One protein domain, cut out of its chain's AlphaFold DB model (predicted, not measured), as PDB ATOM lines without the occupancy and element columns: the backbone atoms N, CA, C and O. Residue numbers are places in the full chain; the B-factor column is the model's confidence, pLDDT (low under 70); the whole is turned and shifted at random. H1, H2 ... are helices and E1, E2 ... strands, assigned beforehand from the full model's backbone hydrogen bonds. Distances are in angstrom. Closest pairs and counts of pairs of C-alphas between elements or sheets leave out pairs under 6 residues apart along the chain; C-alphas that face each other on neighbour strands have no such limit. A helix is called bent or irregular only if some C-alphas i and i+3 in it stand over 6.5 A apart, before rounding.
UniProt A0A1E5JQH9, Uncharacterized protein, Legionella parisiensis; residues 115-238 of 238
ATOM      1  N   CYS A 115      44.047   8.098  13.031       95.56
ATOM      2  CA  CYS A 115      44.057   6.631  12.989       95.56
ATOM      3  C   CYS A 115      44.931   6.045  11.882       95.56
ATOM      4  O   CYS A 115      45.384   4.912  12.003       95.56
ATOM      5  N   ASN A 116      45.169   6.812  10.821       94.62
ATOM      6  CA  ASN A 116      45.996   6.413   9.695       94.62
ATOM      7  C   ASN A 116      47.457   6.773   9.987       94.62
ATOM      8  O   ASN A 116      47.980   7.774   9.494       94.62
ATOM      9  N   GLY A 117      48.075   6.006  10.886       96.75
ATOM     10  CA  GLY A 117      49.480   6.165  11.255       96.75
ATOM     11  C   GLY A 117      49.786   7.317  12.215       96.75
ATOM     12  O   GLY A 117      50.960   7.620  12.423       96.75
ATOM     13  N   GLY A 118      48.784   7.976  12.806       97.62
ATOM     14  CA  GLY A 118      49.027   9.058  13.763       97.62
ATOM     15  C   GLY A 118      49.764   8.571  15.015       97.62
ATOM     16  O   GLY A 118      49.537   7.465  15.507       97.62
ATOM     17  N   LEU A 119      50.662   9.404  15.526       98.19
ATOM     18  CA  LEU A 119      51.626   9.092  16.573       98.19
ATOM     19  C   LEU A 119      51.145   9.614  17.928       98.19
ATOM     20  O   LEU A 119      50.523  10.673  18.022       98.19
ATOM     21  N   GLN A 120      51.438   8.868  18.988       96.50
ATOM     22  CA  GLN A 120      51.053   9.177  20.364       96.50
ATOM     23  C   GLN A 120      52.142   8.706  21.344       96.50
ATOM     24  O   GLN A 120      53.135   8.090  20.954       96.50
ATOM     25  N   ASP A 121      51.980   9.051  22.624       96.25
ATOM     26  CA  ASP A 121      52.808   8.563  23.742       96.25
ATOM     27  C   ASP A 121      54.327   8.714  23.543       96.25
ATOM     28  O   ASP A 121      55.125   7.904  24.014       96.25
ATOM     29  N   VAL A 122      54.744   9.760  22.823       97.38
ATOM     30  CA  VAL A 122      56.147   9.974  22.459       97.38
ATOM     31  C   VAL A 122      56.961  10.359  23.693       97.38
ATOM     32  O   VAL A 122      56.731  11.419  24.278       97.38
ATOM     33  N   ALA A 123      57.947   9.548  24.066       96.50
ATOM     34  CA  ALA A 123      58.800   9.787  25.225       96.50
ATOM     35  C   ALA A 123      60.219   9.239  25.028       96.50
ATOM     36  O   ALA A 123      60.431   8.215  24.381       96.50
ATOM     37  N   GLU A 124      61.203   9.895  25.639       95.00
ATOM     38  CA  GLU A 124      62.568   9.377  25.719       95.00
ATOM     39  C   GLU A 124      62.711   8.466  26.949       95.00
ATOM     40  O   GLU A 124      62.432   8.875  28.073       95.00
ATOM     41  N   ILE A 125      63.139   7.219  26.736       94.50
ATOM     42  CA  ILE A 125      63.372   6.224  27.791       94.50
ATOM     43  C   ILE A 125      64.676   5.494  27.476       94.50
ATOM     44  O   ILE A 125      64.800   4.865  26.426       94.50
ATOM     45  N   ASN A 126      65.643   5.535  28.398       89.81
ATOM     46  CA  ASN A 126      66.938   4.853  28.265       89.81
ATOM     47  C   ASN A 126      67.649   5.159  26.928       89.81
ATOM     48  O   ASN A 126      68.062   4.234  26.223       89.81
ATOM     49  N   ASN A 127      67.754   6.440  26.554       87.38
ATOM     50  CA  ASN A 127      68.351   6.915  25.292       87.38
ATOM     51  C   ASN A 127      67.682   6.362  24.017       87.38
ATOM     52  O   ASN A 127      68.311   6.270  22.962       87.38
ATOM     53  N   HIS A 128      66.419   5.952  24.111       94.31
ATOM     54  CA  HIS A 128      65.592   5.579  22.971       94.31
ATOM     55  C   HIS A 128      64.336   6.432  22.972       94.31
ATOM     56  O   HIS A 128      63.719   6.636  24.019       94.31
ATOM     57  N   LEU A 129      63.907   6.861  21.792       96.94
ATOM     58  CA  LEU A 129      62.579   7.428  21.644       96.94
ATOM     59  C   LEU A 129      61.580   6.278  21.519       96.94
ATOM     60  O   LEU A 129      61.716   5.412  20.653       96.94
ATOM     61  N   ASN A 130      60.606   6.254  22.414       98.12
ATOM     62  CA  ASN A 130      59.499   5.313  22.428       98.12
ATOM     63  C   ASN A 130      58.247   6.080  22.029       98.12
ATOM     64  O   ASN A 130      58.091   7.241  22.405       98.12
ATOM     65  N   PHE A 131      57.385   5.453  21.245       98.31
ATOM     66  CA  PHE A 131      56.130   6.054  20.815       98.31
ATOM     67  C   PHE A 131      55.133   4.970  20.432       98.31
ATOM     68  O   PHE A 131      55.518   3.835  20.127       98.31
ATOM     69  N   SER A 132      53.858   5.330  20.432       98.38
ATOM     70  CA  SER A 132      52.792   4.528  19.852       98.38
ATOM     71  C   SER A 132      52.346   5.132  18.519       98.38
ATOM     72  O   SER A 132      52.490   6.330  18.274       98.38
ATOM     73  N   GLN A 133      51.850   4.286  17.627       98.31
ATOM     74  CA  GLN A 133      51.290   4.666  16.340       98.31
ATOM     75  C   GLN A 133      49.938   3.981  16.182       98.31
ATOM     76  O   GLN A 133      49.843   2.760  16.322       98.31
ATOM     77  N   ASN A 134      48.897   4.754  15.894       97.62
ATOM     78  CA  ASN A 134      47.580   4.213  15.600       97.62
ATOM     79  C   ASN A 134      47.615   3.433  14.288       97.62
ATOM     80  O   ASN A 134      48.272   3.837  13.327       97.62
ATOM     81  N   LEU A 135      46.887   2.325  14.266       96.88
ATOM     82  CA  LEU A 135      46.766   1.454  13.113       96.88
ATOM     83  C   LEU A 135      45.315   1.382  12.666       96.88
ATOM     84  O   LEU A 135      44.404   1.186  13.480       96.88
ATOM     85  N   THR A 136      45.125   1.443  11.356       96.50
ATOM     86  CA  THR A 136      43.900   0.991  10.704       96.50
ATOM     87  C   THR A 136      43.909  -0.531  10.516       96.50
ATOM     88  O   THR A 136      44.904  -1.214  10.792       96.50
ATOM     89  N   ALA A 137      42.793  -1.098  10.050       95.88
ATOM     90  CA  ALA A 137      42.699  -2.529   9.761       95.88
ATOM     91  C   ALA A 137      43.713  -2.967   8.700       95.88
ATOM     92  O   ALA A 137      44.347  -4.017   8.837       95.88
ATOM     93  N   TYR A 138      43.897  -2.141   7.669       96.75
ATOM     94  CA  TYR A 138      44.917  -2.372   6.660       96.75
ATOM     95  C   TYR A 138      46.326  -2.344   7.265       96.75
ATOM     96  O   TYR A 138      47.084  -3.298   7.072       96.75
ATOM     97  N   ASP A 139      46.652  -1.310   8.048       96.44
ATOM     98  CA  ASP A 139      47.988  -1.148   8.638       96.44
ATOM     99  C   ASP A 139      48.355  -2.331   9.536       96.44
ATOM    100  O   ASP A 139      49.469  -2.850   9.462       96.44
ATOM    101  N   LEU A 140      47.401  -2.820  10.338       96.38
ATOM    102  CA  LEU A 140      47.619  -3.970  11.212       96.38
ATOM    103  C   LEU A 140      48.077  -5.209  10.435       96.38
ATOM    104  O   LEU A 140      49.005  -5.902  10.855       96.38
ATOM    105  N   ILE A 141      47.436  -5.493   9.300       95.81
ATOM    106  CA  ILE A 141      47.817  -6.621   8.444       95.81
ATOM    107  C   ILE A 141      49.133  -6.328   7.715       95.81
ATOM    108  O   ILE A 141      49.954  -7.236   7.565       95.81
ATOM    109  N   ALA A 142      49.365  -5.077   7.310       95.38
ATOM    110  CA  ALA A 142      50.573  -4.649   6.611       95.38
ATOM    111  C   ALA A 142      51.854  -4.754   7.458       95.38
ATOM    112  O   ALA A 142      52.933  -4.941   6.898       95.38
ATOM    113  N   LEU A 143      51.752  -4.717   8.793       95.31
ATOM    114  CA  LEU A 143      52.889  -4.938   9.703       95.31
ATOM    115  C   LEU A 143      53.403  -6.386   9.738       95.31
ATOM    116  O   LEU A 143      54.484  -6.658  10.274       95.31
ATOM    117  N   SER A 144      52.643  -7.336   9.196       95.06
ATOM    118  CA  SER A 144      53.091  -8.721   9.078       95.06
ATOM    119  C   SER A 144      54.218  -8.855   8.059       95.06
ATOM    120  O   SER A 144      54.151  -8.329   6.949       95.06
ATOM    121  N   LYS A 145      55.219  -9.681   8.374       91.19
ATOM    122  CA  LYS A 145      56.280 -10.044   7.417       91.19
ATOM    123  C   LYS A 145      55.775 -10.923   6.274       91.19
ATOM    124  O   LYS A 145      56.465 -11.086   5.273       91.19
ATOM    125  N   ASN A 146      54.580 -11.491   6.429       84.75
ATOM    126  CA  ASN A 146      53.939 -12.385   5.470       84.75
ATOM    127  C   ASN A 146      52.733 -11.724   4.789       84.75
ATOM    128  O   ASN A 146      51.769 -12.417   4.439       84.75
ATOM    129  N   LEU A 147      52.764 -10.395   4.627       81.06
ATOM    130  CA  LEU A 147      51.711  -9.640   3.958       81.06
ATOM    131  C   LEU A 147      51.387 -10.251   2.588       81.06
ATOM    132  O   LEU A 147      52.263 -10.501   1.759       81.06
ATOM    133  N   ASP A 148      50.099 -10.478   2.343       82.38
ATOM    134  CA  ASP A 148      49.616 -10.803   1.010       82.38
ATOM    135  C   ASP A 148      49.529  -9.503   0.192       82.38
ATOM    136  O   ASP A 148      48.663  -8.676   0.488       82.38
ATOM    137  N   PRO A 149      50.358  -9.324  -0.855       80.94
ATOM    138  CA  PRO A 149      50.443  -8.069  -1.604       80.94
ATOM    139  C   PRO A 149      49.160  -7.725  -2.374       80.94
ATOM    140  O   PRO A 149      49.068  -6.662  -2.977       80.94
ATOM    141  N   LYS A 150      48.174  -8.630  -2.407       89.56
ATOM    142  CA  LYS A 150      46.885  -8.393  -3.062       89.56
ATOM    143  C   LYS A 150      45.857  -7.706  -2.166       89.56
ATOM    144  O   LYS A 150      44.798  -7.380  -2.679       89.56
ATOM    145  N   VAL A 151      46.104  -7.593  -0.859       92.81
ATOM    146  CA  VAL A 151      45.198  -6.869   0.046       92.81
ATOM    147  C   VAL A 151      45.376  -5.378  -0.196       92.81
ATOM    148  O   VAL A 151      46.502  -4.887  -0.157       92.81
ATOM    149  N   LYS A 152      44.282  -4.670  -0.450       95.19
ATOM    150  CA  LYS A 152      44.287  -3.241  -0.754       95.19
ATOM    151  C   LYS A 152      43.682  -2.425   0.381       95.19
ATOM    152  O   LYS A 152      42.616  -2.753   0.901       95.19
ATOM    153  N   ALA A 153      44.345  -1.322   0.711       95.88
ATOM    154  CA  ALA A 153      43.770  -0.277   1.544       95.88
ATOM    155  C   ALA A 153      42.468   0.248   0.911       95.88
ATOM    156  O   ALA A 153      42.382   0.359  -0.313       95.88
ATOM    157  N   TYR A 154      41.482   0.578   1.746       95.25
ATOM    158  CA  TYR A 154      40.132   1.057   1.404       95.25
ATOM    159  C   TYR A 154      39.215   0.029   0.728       95.25
ATOM    160  O   TYR A 154      38.074  -0.129   1.158       95.25
ATOM    161  N   ASP A 155      39.697  -0.673  -0.300       95.75
ATOM    162  CA  ASP A 155      38.893  -1.641  -1.058       95.75
ATOM    163  C   ASP A 155      38.610  -2.905  -0.234       95.75
ATOM    164  O   ASP A 155      37.478  -3.394  -0.193       95.75
ATOM    165  N   ASP A 156      39.639  -3.442   0.427       96.31
ATOM    166  CA  ASP A 156      39.535  -4.688   1.186       96.31
ATOM    167  C   ASP A 156      39.421  -4.435   2.689       96.31
ATOM    168  O   ASP A 156      38.632  -5.101   3.360       96.31
ATOM    169  N   LEU A 157      40.212  -3.493   3.207       96.75
ATOM    170  CA  LEU A 157      40.289  -3.152   4.625       96.75
ATOM    171  C   LEU A 157      40.309  -1.638   4.822       96.75
ATOM    172  O   LEU A 157      40.939  -0.907   4.055       96.75
ATOM    173  N   ALA A 158      39.679  -1.190   5.901       96.06
ATOM    174  CA  ALA A 158      39.634   0.200   6.303       96.06
ATOM    175  C   ALA A 158      41.049   0.769   6.479       96.06
ATOM    176  O   ALA A 158      41.893   0.160   7.140       96.06
ATOM    177  N   ALA A 159      41.267   1.952   5.902       95.62
ATOM    178  CA  ALA A 159      42.529   2.697   5.932       95.62
ATOM    179  C   ALA A 159      42.278   4.208   6.125       95.62
ATOM    180  O   ALA A 159      42.884   5.065   5.484       95.62
ATOM    181  N   CYS A 160      41.295   4.552   6.962       91.88
ATOM    182  CA  CYS A 160      40.804   5.919   7.119       91.88
ATOM    183  C   CYS A 160      41.298   6.594   8.411       91.88
ATOM    184  O   CYS A 160      41.602   5.934   9.404       91.88
ATOM    185  N   ALA A 161      41.302   7.931   8.435       92.38
ATOM    186  CA  ALA A 161      41.807   8.727   9.558       92.38
ATOM    187  C   ALA A 161      41.002   8.600  10.871       92.38
ATOM    188  O   ALA A 161      41.466   9.057  11.910       92.38
ATOM    189  N   ILE A 162      39.826   7.967  10.851       92.19
ATOM    190  CA  ILE A 162      38.992   7.703  12.041       92.19
ATOM    191  C   ILE A 162      38.783   6.199  12.306       92.19
ATOM    192  O   ILE A 162      38.066   5.830  13.226       92.19
ATOM    193  N   CYS A 163      39.411   5.326  11.513       91.81
ATOM    194  CA  CYS A 163      39.199   3.876  11.515       91.81
ATOM    195  C   CYS A 163      40.228   3.137  12.395       91.81
ATOM    196  O   CYS A 163      40.862   2.186  11.935       91.81
ATOM    197  N   CYS A 164      40.459   3.607  13.622       92.81
ATOM    198  CA  CYS A 164      41.440   3.015  14.535       92.81
ATOM    199  C   CYS A 164      41.008   1.600  14.937       92.81
ATOM    200  O   CYS A 164      39.861   1.400  15.328       92.81
ATOM    201  N   VAL A 165      41.925   0.632  14.898       94.38
ATOM    202  CA  VAL A 165      41.658  -0.735  15.395       94.38
ATOM    203  C   VAL A 165      42.727  -1.264  16.347       94.38
ATOM    204  O   VAL A 165      42.500  -2.265  17.018       94.38
ATOM    205  N   ALA A 166      43.909  -0.645  16.369       95.81
ATOM    206  CA  ALA A 166      45.025  -1.068  17.204       95.81
ATOM    207  C   ALA A 166      46.060   0.058  17.358       95.81
ATOM    208  O   ALA A 166      46.008   1.074  16.659       95.81
ATOM    209  N   LYS A 167      47.042  -0.152  18.237       97.50
ATOM    210  CA  LYS A 167      48.235   0.694  18.382       97.50
ATOM    211  C   LYS A 167      49.507  -0.139  18.267       97.50
ATOM    212  O   LYS A 167      49.676  -1.109  18.997       97.50
ATOM    213  N   ALA A 168      50.436   0.244  17.399       98.25
ATOM    214  CA  ALA A 168      51.792  -0.299  17.387       98.25
ATOM    215  C   ALA A 168      52.696   0.502  18.323       98.25
ATOM    216  O   ALA A 168      52.732   1.724  18.246       98.25
ATOM    217  N   TYR A 169      53.477  -0.179  19.156       98.50
ATOM    218  CA  TYR A 169      54.460   0.447  20.035       98.50
ATOM    219  C   TYR A 169      55.861   0.226  19.490       98.50
ATOM    220  O   TYR A 169      56.318  -0.912  19.328       98.50
ATOM    221  N   TYR A 170      56.572   1.320  19.253       98.25
ATOM    222  CA  TYR A 170      57.903   1.322  18.670       98.25
ATOM    223  C   TYR A 170      58.943   1.882  19.625       98.25
ATOM    224  O   TYR A 170      58.657   2.666  20.528       98.25
ATOM    225  N   LYS A 171      60.188   1.501  19.355       97.19
ATOM    226  CA  LYS A 171      61.367   2.194  19.856       97.19
ATOM    227  C   LYS A 171      62.322   2.502  18.716       97.19
ATOM    228  O   LYS A 171      62.485   1.683  17.808       97.19
ATOM    229  N   VAL A 172      62.987   3.645  18.792       95.44
ATOM    230  CA  VAL A 172      64.033   4.043  17.850       95.44
ATOM    231  C   VAL A 172      65.284   4.496  18.598       95.44
ATOM    232  O   VAL A 172      65.209   5.138  19.645       95.44
ATOM    233  N   ASN A 173      66.444   4.105  18.074       92.12
ATOM    234  CA  ASN A 173      67.750   4.537  18.567       92.12
ATOM    235  C   ASN A 173      68.307   5.703  17.731       92.12
ATOM    236  O   ASN A 173      67.732   6.107  16.720       92.12
ATOM    237  N   SER A 174      69.445   6.258  18.148       85.38
ATOM    238  CA  SER A 174      70.095   7.403  17.485       85.38
ATOM    239  C   SER A 174      70.431   7.157  16.004       85.38
ATOM    240  O   SER A 174      70.462   8.085  15.193       85.38
ATOM    241  N   ASN A 175      70.596   5.889  15.619       86.88
ATOM    242  CA  ASN A 175      70.858   5.453  14.247       86.88
ATOM    243  C   ASN A 175      69.586   5.291  13.394       86.88
ATOM    244  O   ASN A 175      69.670   4.738  12.302       86.88
ATOM    245  N   MET A 176      68.423   5.748  13.873       85.00
ATOM    246  CA  MET A 176      67.119   5.600  13.205       85.00
ATOM    247  C   MET A 176      66.681   4.149  12.969       85.00
ATOM    248  O   MET A 176      65.853   3.871  12.106       85.00
ATOM    249  N   GLN A 177      67.187   3.200  13.756       91.31
ATOM    250  CA  GLN A 177      66.705   1.826  13.669       91.31
ATOM    251  C   GLN A 177      65.374   1.709  14.409       91.31
ATOM    252  O   GLN A 177      65.340   1.588  15.636       91.31
ATOM    253  N   LEU A 178      64.283   1.758  13.648       94.50
ATOM    254  CA  LEU A 178      62.939   1.524  14.154       94.50
ATOM    255  C   LEU A 178      62.756   0.042  14.489       94.50
ATOM    256  O   LEU A 178      63.016  -0.838  13.667       94.50
ATOM    257  N   LYS A 179      62.276  -0.243  15.698       96.31
ATOM    258  CA  LYS A 179      61.942  -1.596  16.135       96.31
ATOM    259  C   LYS A 179      60.540  -1.631  16.719       96.31
ATOM    260  O   LYS A 179      60.274  -0.976  17.726       96.31
ATOM    261  N   LEU A 180      59.680  -2.454  16.121       97.38
ATOM    262  CA  LEU A 180      58.387  -2.812  16.695       97.38
ATOM    263  C   LEU A 180      58.607  -3.602  17.992       97.38
ATOM    264  O   LEU A 180      59.363  -4.580  18.016       97.38
ATOM    265  N   SER A 181      57.960  -3.163  19.065       97.69
ATOM    266  CA  SER A 181      57.966  -3.849  20.358       97.69
ATOM    267  C   SER A 181      56.795  -4.825  20.447       97.69
ATOM    268  O   SER A 181      57.007  -6.016  20.677       97.69
ATOM    269  N   TYR A 182      55.579  -4.325  20.237       98.19
ATOM    270  CA  TYR A 182      54.339  -5.095  20.162       98.19
ATOM    271  C   TYR A 182      53.237  -4.231  19.537       98.19
ATOM    272  O   TYR A 182      53.398  -3.020  19.385       98.19
ATOM    273  N   VAL A 183      52.120  -4.861  19.196       98.06
ATOM    274  CA  VAL A 183      50.864  -4.202  18.845       98.06
ATOM    275  C   VAL A 183      49.837  -4.490  19.927       98.06
ATOM    276  O   VAL A 183      49.771  -5.612  20.415       98.06
ATOM    277  N   ASP A 184      49.053  -3.491  20.292       97.06
ATOM    278  CA  ASP A 184      47.939  -3.590  21.224       97.06
ATOM    279  C   ASP A 184      46.617  -3.455  20.467       97.06
ATOM    280  O   ASP A 184      46.392  -2.451  19.791       97.06
ATOM    281  N   LEU A 185      45.768  -4.477  20.553       94.25
ATOM    282  CA  LEU A 185      44.430  -4.497  19.959       94.25
ATOM    283  C   LEU A 185      43.382  -3.765  20.815       94.25
ATOM    284  O   LEU A 185      42.241  -3.646  20.380       94.25
ATOM    285  N   GLY A 186      43.744  -3.308  22.018       87.12
ATOM    286  CA  GLY A 186      42.807  -2.680  22.948       87.12
ATOM    287  C   GLY A 186      41.909  -3.677  23.684       87.12
ATOM    288  O   GLY A 186      42.090  -4.901  23.622       87.12
ATOM    289  N   ALA A 187      40.948  -3.137  24.434       73.56
ATOM    290  CA  ALA A 187      39.970  -3.915  25.194       73.56
ATOM    291  C   ALA A 187      38.705  -4.232  24.376       73.56
ATOM    292  O   ALA A 187      38.389  -3.576  23.389       73.56
ATOM    293  N   THR A 188      37.920  -5.221  24.814       59.69
ATOM    294  CA  THR A 188      36.724  -5.693  24.093       59.69
ATOM    295  C   THR A 188      35.668  -4.601  23.875       59.69
ATOM    296  O   THR A 188      35.009  -4.600  22.838       59.69
ATOM    297  N   GLU A 189      35.516  -3.662  24.814       58.34
ATOM    298  CA  GLU A 189      34.593  -2.520  24.689       58.34
ATOM    299  C   GLU A 189      35.045  -1.540  23.596       58.34
ATOM    300  O   GLU A 189      34.228  -1.088  22.800       58.34
ATOM    301  N   GLU A 190      36.354  -1.310  23.472       61.00
ATOM    302  CA  GLU A 190      36.944  -0.462  22.426       61.00
ATOM    303  C   GLU A 190      36.799  -1.093  21.030       61.00
ATOM    304  O   GLU A 190      36.769  -0.389  20.024       61.00
ATOM    305  N   THR A 191      36.639  -2.421  20.950       59.75
ATOM    306  CA  THR A 191      36.418  -3.134  19.679       59.75
ATOM    307  C   THR A 191      34.964  -3.161  19.199       59.75
ATOM    308  O   THR A 191      34.698  -3.678  18.115       59.75
ATOM    309  N   GLN A 192      33.998  -2.634  19.962       57.22
ATOM    310  CA  GLN A 192      32.588  -2.656  19.537       57.22
ATOM    311  C   GLN A 192      32.290  -1.678  18.389       57.22
ATOM    312  O   GLN A 192      31.373  -1.928  17.609       57.22
ATOM    313  N   GLU A 193      33.104  -0.634  18.220       69.69
ATOM    314  CA  GLU A 193      32.977   0.366  17.149       69.69
ATOM    315  C   GLU A 193      34.070   0.200  16.079       69.69
ATOM    316  O   GLU A 193      34.752   1.145  15.686       69.69
ATOM    317  N   MET A 194      34.269  -1.032  15.600       81.88
ATOM    318  CA  MET A 194      35.192  -1.281  14.491       81.88
ATOM    319  C   MET A 194      34.641  -0.747  13.157       81.88
ATOM    320  O   MET A 194      33.435  -0.822  12.910       81.88
ATOM    321  N   PRO A 195      35.517  -0.277  12.251       87.88
ATOM    322  CA  PRO A 195      35.107   0.259  10.959       87.88
ATOM    323  C   PRO A 195      34.442  -0.811  10.084       87.88
ATOM    324  O   PRO A 195      34.725  -2.004  10.217       87.88
ATOM    325  N   ASP A 196      33.600  -0.383   9.145       90.25
ATOM    326  CA  ASP A 196      32.861  -1.239   8.206       90.25
ATOM    327  C   ASP A 196      33.323  -1.096   6.739       90.25
ATOM    328  O   ASP A 196      32.819  -1.784   5.852       90.25
ATOM    329  N   GLN A 197      34.322  -0.247   6.483       93.31
ATOM    330  CA  GLN A 197      34.866   0.006   5.150       93.31
ATOM    331  C   GLN A 197      35.700  -1.171   4.621       93.31
ATOM    332  O   GLN A 197      36.743  -1.496   5.184       93.31
ATOM    333  N   GLY A 198      35.298  -1.711   3.470       95.25
ATOM    334  CA  GLY A 198      36.077  -2.669   2.680       95.25
ATOM    335  C   GLY A 198      35.457  -4.066   2.631       95.25
ATOM    336  O   GLY A 198      34.801  -4.524   3.568       95.25
ATOM    337  N   ALA A 199      35.668  -4.776   1.523       96.25
ATOM    338  CA  ALA A 199      35.019  -6.061   1.250       96.25
ATOM    339  C   ALA A 199      35.394  -7.172   2.253       96.25
ATOM    340  O   ALA A 199      34.615  -8.103   2.470       96.25
ATOM    341  N   LEU A 200      36.575  -7.087   2.876       95.94
ATOM    342  CA  LEU A 200      37.070  -8.063   3.852       95.94
ATOM    343  C   LEU A 200      36.897  -7.595   5.304       95.94
ATOM    344  O   LEU A 200      37.169  -8.372   6.227       95.94
ATOM    345  N   GLN A 201      36.413  -6.369   5.519       95.56
ATOM    346  CA  GLN A 201      36.402  -5.710   6.823       95.56
ATOM    347  C   GLN A 201      35.540  -6.439   7.848       95.56
ATOM    348  O   GLN A 201      35.986  -6.689   8.963       95.56
ATOM    349  N   SER A 202      34.336  -6.876   7.467       94.50
ATOM    350  CA  SER A 202      33.471  -7.626   8.386       94.50
ATOM    351  C   SER A 202      34.147  -8.914   8.874       94.50
ATOM    352  O   SER A 202      34.148  -9.200  10.069       94.50
ATOM    353  N   CYS A 203      34.797  -9.673   7.983       95.62
ATOM    354  CA  CYS A 203      35.527 -10.879   8.382       95.62
ATOM    355  C   CYS A 203      36.731 -10.555   9.279       95.62
ATOM    356  O   CYS A 203      36.965 -11.254  10.266       95.62
ATOM    357  N   PHE A 204      37.467  -9.488   8.960       95.38
ATOM    358  CA  PHE A 204      38.561  -8.996   9.792       95.38
ATOM    359  C   PHE A 204      38.076  -8.630  11.201       95.38
ATOM    360  O   PHE A 204      38.659  -9.105  12.172       95.38
ATOM    361  N   ASN A 205      36.968  -7.892  11.326       94.44
ATOM    362  CA  ASN A 205      36.390  -7.506  12.615       94.44
ATOM    363  C   ASN A 205      36.066  -8.740  13.472       94.44
ATOM    364  O   ASN A 205      36.475  -8.824  14.628       94.44
ATOM    365  N   HIS A 206      35.416  -9.757  12.893       93.38
ATOM    366  CA  HIS A 206      35.141 -11.012  13.605       93.38
ATOM    367  C   HIS A 206      36.427 -11.722  14.057       93.38
ATOM    368  O   HIS A 206      36.488 -12.272  15.159       93.38
ATOM    369  N   LEU A 207      37.468 -11.708  13.219       94.44
ATOM    370  CA  LEU A 207      38.758 -12.295  13.561       94.44
ATOM    371  C   LEU A 207      39.416 -11.550  14.732       94.44
ATOM    372  O   LEU A 207      39.833 -12.204  15.687       94.44
ATOM    373  N   ILE A 208      39.464 -10.217  14.703       94.56
ATOM    374  CA  ILE A 208      40.036  -9.400  15.784       94.56
ATOM    375  C   ILE A 208      39.268  -9.591  17.090       94.56
ATOM    376  O   ILE A 208      39.883  -9.896  18.114       94.56
ATOM    377  N   ALA A 209      37.935  -9.536  17.049       92.44
ATOM    378  CA  ALA A 209      37.100  -9.769  18.225       92.44
ATOM    379  C   ALA A 209      37.387 -11.137  18.875       92.44
ATOM    380  O   ALA A 209      37.424 -11.251  20.103       92.44
ATOM    381  N   SER A 210      37.665 -12.173  18.072       92.81
ATOM    382  CA  SER A 210      38.027 -13.498  18.592       92.81
ATOM    383  C   SER A 210      39.386 -13.530  19.305       92.81
ATOM    384  O   SER A 210      39.545 -14.257  20.285       92.81
ATOM    385  N   TYR A 211      40.358 -12.728  18.855       93.69
ATOM    386  CA  TYR A 211      41.658 -12.598  19.516       93.69
ATOM    387  C   TYR A 211      41.519 -11.862  20.849       93.69
ATOM    388  O   TYR A 211      42.009 -12.357  21.865       93.69
ATOM    389  N   VAL A 212      40.803 -10.736  20.855       92.25
ATOM    390  CA  VAL A 212      40.575  -9.931  22.062       92.25
ATOM    391  C   VAL A 212      39.784 -10.721  23.106       92.25
ATOM    392  O   VAL A 212      40.210 -10.807  24.255       92.25
ATOM    393  N   THR A 213      38.716 -11.417  22.704       91.31
ATOM    394  CA  THR A 213      37.928 -12.284  23.605       91.31
ATOM    395  C   THR A 213      38.766 -13.423  24.197       91.31
ATOM    396  O   THR A 213      38.552 -13.831  25.336       91.31
ATOM    397  N   ALA A 214      39.756 -13.924  23.453       91.44
ATOM    398  CA  ALA A 214      40.700 -14.932  23.935       91.44
ATOM    399  C   ALA A 214      41.843 -14.354  24.801       91.44
ATOM    400  O   ALA A 214      42.787 -15.080  25.117       91.44
ATOM    401  N   GLY A 215      41.799 -13.063  25.147       90.88
ATOM    402  CA  GLY A 215      42.822 -12.374  25.940       90.88
ATOM    403  C   GLY A 215      44.121 -12.086  25.181       90.88
ATOM    404  O   GLY A 215      45.128 -11.738  25.794       90.88
ATOM    405  N   LYS A 216      44.136 -12.237  23.851       91.88
ATOM    406  CA  LYS A 216      45.311 -11.972  23.006       91.88
ATOM    407  C   LYS A 216      45.305 -10.526  22.518       91.88
ATOM    408  O   LYS A 216      45.161 -10.280  21.325       91.88
ATOM    409  N   THR A 217      45.444  -9.583  23.442       93.00
ATOM    410  CA  THR A 217      45.413  -8.143  23.138       93.00
ATOM    411  C   THR A 217      46.777  -7.601  22.722       93.00
ATOM    412  O   THR A 217      46.848  -6.760  21.836       93.00
ATOM    413  N   GLN A 218      47.872  -8.136  23.274       96.50
ATOM    414  CA  GLN A 218      49.232  -7.747  22.892       96.50
ATOM    415  C   GLN A 218      49.868  -8.763  21.943       96.50
ATOM    416  O   GLN A 218      50.130  -9.910  22.312       96.50
ATOM    417  N   LEU A 219      50.157  -8.331  20.718       97.06
ATOM    418  CA  LEU A 219      50.732  -9.150  19.660       97.06
ATOM    419  C   LEU A 219      52.191  -8.765  19.411       97.06
ATOM    420  O   LEU A 219      52.505  -7.651  18.994       97.06
ATOM    421  N   LYS A 220      53.100  -9.715  19.624       97.19
ATOM    422  CA  LYS A 220      54.473  -9.626  19.106       97.19
ATOM    423  C   LYS A 220      54.503 -10.029  17.630       97.19
ATOM    424  O   LYS A 220      53.505 -10.498  17.088       97.19
ATOM    425  N   GLN A 221      55.649  -9.849  16.972       97.12
ATOM    426  CA  GLN A 221      55.784 -10.074  15.528       97.12
ATOM    427  C   GLN A 221      55.301 -11.459  15.068       97.12
ATOM    428  O   GLN A 221      54.602 -11.556  14.070       97.12
ATOM    429  N   ASP A 222      55.638 -12.522  15.791       96.44
ATOM    430  CA  ASP A 222      55.207 -13.890  15.490       96.44
ATOM    431  C   ASP A 222      53.680 -14.054  15.572       96.44
ATOM    432  O   ASP A 222      53.065 -14.705  14.726       96.44
ATOM    433  N   MET A 223      53.050 -13.408  16.556       95.94
ATOM    434  CA  MET A 223      51.594 -13.388  16.697       95.94
ATOM    435  C   MET A 223      50.917 -12.552  15.604       95.94
ATOM    436  O   MET A 223      49.864 -12.952  15.115       95.94
ATOM    437  N   LEU A 224      51.521 -11.433  15.190       96.19
ATOM    438  CA  LEU A 224      51.059 -10.623  14.053       96.19
ATOM    439  C   LEU A 224      51.144 -11.401  12.739       96.19
ATOM    440  O   LEU A 224      50.195 -11.418  11.954       96.19
ATOM    441  N   ASP A 225      52.252 -12.108  12.523       96.12
ATOM    442  CA  ASP A 225      52.435 -12.961  11.355       96.12
ATOM    443  C   ASP A 225      51.380 -14.088  11.337       96.12
ATOM    444  O   ASP A 225      50.792 -14.379  10.291       96.12
ATOM    445  N   GLY A 226      51.073 -14.664  12.506       95.44
ATOM    446  CA  GLY A 226      49.997 -15.640  12.692       95.44
ATOM    447  C   GLY A 226      48.594 -15.073  12.444       95.44
ATOM    448  O   GLY A 226      47.777 -15.725  11.786       95.44
ATOM    449  N   LEU A 227      48.315 -13.851  12.910       95.44
ATOM    450  CA  LEU A 227      47.062 -13.138  12.650       95.44
ATOM    451  C   LEU A 227      46.860 -12.923  11.145       95.44
ATOM    452  O   LEU A 227      45.808 -13.279  10.614       95.44
ATOM    453  N   ALA A 228      47.874 -12.418  10.440       95.31
ATOM    454  CA  ALA A 228      47.810 -12.188   8.996       95.31
ATOM    455  C   ALA A 228      47.633 -13.492   8.200       95.31
ATOM    456  O   ALA A 228      46.838 -13.555   7.257       95.31
ATOM    457  N   ALA A 229      48.312 -14.570   8.608       94.75
ATOM    458  CA  ALA A 229      48.115 -15.890   8.016       94.75
ATOM    459  C   ALA A 229      46.678 -16.394   8.228       94.75
ATOM    460  O   ALA A 229      46.060 -16.923   7.296       94.75
ATOM    461  N   LYS A 230      46.120 -16.192   9.430       94.81
ATOM    462  CA  LYS A 230      44.737 -16.561   9.738       94.81
ATOM    463  C   LYS A 230      43.748 -15.744   8.914       94.81
ATOM    464  O   LYS A 230      42.882 -16.346   8.292       94.81
ATOM    465  N   PHE A 231      43.939 -14.428   8.819       95.19
ATOM    466  CA  PHE A 231      43.152 -13.537   7.966       95.19
ATOM    467  C   PHE A 231      43.134 -14.014   6.509       95.19
ATOM    468  O   PHE A 231      42.067 -14.192   5.919       95.19
ATOM    469  N   LYS A 232      44.302 -14.329   5.936       93.69
ATOM    470  CA  LYS A 232      44.400 -14.874   4.575       93.69
ATOM    471  C   LYS A 232      43.636 -16.193   4.425       93.69
ATOM    472  O   LYS A 232      42.997 -16.424   3.401       93.69
ATOM    473  N   GLN A 233      43.703 -17.066   5.429       93.06
ATOM    474  CA  GLN A 233      43.015 -18.354   5.406       93.06
ATOM    475  C   GLN A 233      41.494 -18.213   5.521       93.06
ATOM    476  O   GLN A 233      40.788 -18.960   4.851       93.06
ATOM    477  N   THR A 234      40.994 -17.320   6.374       93.00
ATOM    478  CA  THR A 234      39.565 -17.248   6.719       93.00
ATOM    479  C   THR A 234      38.793 -16.232   5.893       93.00
ATOM    480  O   THR A 234      37.639 -16.483   5.565       93.00
ATOM    481  N   CYS A 235      39.411 -15.102   5.554       92.56
ATOM    482  CA  CYS A 235      38.722 -13.983   4.916       92.56
ATOM    483  C   CYS A 235      38.906 -13.950   3.398       92.56
ATOM    484  O   CYS A 235      38.007 -13.494   2.702       92.56
ATOM    485  N   LYS A 236      40.024 -14.469   2.868       83.12
ATOM    486  CA  LYS A 236      40.300 -14.456   1.417       83.12
ATOM    487  C   LYS A 236      39.993 -15.763   0.690       83.12
ATOM    488  O   LYS A 236      39.874 -15.750  -0.529       83.12
ATOM    489  N   LYS A 237      39.910 -16.899   1.391       69.50
ATOM    490  CA  LYS A 237      39.510 -18.179   0.783       69.50
ATOM    491  C   LYS A 237      37.985 -18.296   0.777       69.50
ATOM    492  O   LYS A 237      37.422 -19.011   1.604       69.50
ATOM    493  N   LYS A 238      37.337 -17.585  -0.140       51.84
ATOM    494  CA  LYS A 238      35.975 -17.870  -0.594       51.84
ATOM    495  C   LYS A 238      35.940 -17.815  -2.110       51.84
ATOM    496  O   LYS A 238      36.598 -16.908  -2.661       51.84
TER     497      LYS A 238
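What this domain is: This is residues 115 to 238 of the 238 residues of an uncharacterized protein of Legionella parisiensis (UniProt A0A1E5JQH9). A strongly twisted four-stranded sheet, two antiparallel hairpins side by side, makes one end of an elongated body; H1 sits near the middle, on the sheet, H2 and H3 lie at the other end, and H4 runs from beside the edge strand E4 to H3. H4 and H1 meet at a steep tilt, and H3 meets H4 near H4's last residues. The printed part has 124 residues, in the order E1 E2 H1 E3 E4 H2 H3 H4; the sheet E1 - E2 - E3 - E4 is antiparallel and the class is mixed. It is compact, with a radius of gyration of the C-alphas of 14.4 A and spans of 48 by 30 by 27 A.

Where its parts are: Find C-alpha 119 at (51.626, 9.092, 16.573), where E1 begins and runs to 125, 16.5 A. E2 follows, residues 128 to 135, 21.6 A, then H1, 137 to 142. E3 is 166 to 172, 19.7 A, and E4 178 to 184, 17.4 A. H2, 190 to 193, is irregular, but only just: C-alphas 190 and 193 are 6.7 A apart. H3 is 201 to 213, 18.1 A; H4, 221 to 235, 20.5 A, ends at C-alpha 235 (38.722, -13.983, 4.916).

How they stand to each other: Look at hairpin E1 and E2: N 123 and O 130 are 2.8 A apart. Between E2 and E3, N 133 and O 168 are 2.8 A apart; in hairpin E3 and E4, N 169 and O 182 are 2.9 A apart. H1 is on the sheet, height 8.5 A. H4 only grazes it with residues 221 to 224. H1 and H4 only just touch, with 3 pairs of C-alphas within 8 A, the closest Ile 141 and Ala 228 at 5.6 A. H3 and H4 touch, closest C-alphas Cys 203 and Cys 235 at 5.6 A, at a steep tilt of 47 degrees, opposite ways. H2 and H3 are close but not clearly touching, C-alphas Thr 191 and Ala 209 at 6.8 A. In H1, H3 and H4 every O i to N i+4 pair is within hydrogen-bond range; H2 is too short for one.

The domain as a whole: The C-alphas farthest apart, Asn 127 and Lys 238, are 48.3 A apart. The printed part has no cut; the link H1 to E3 is long. Residues 188 to 193 and 237 to 238 are under 70 in pLDDT.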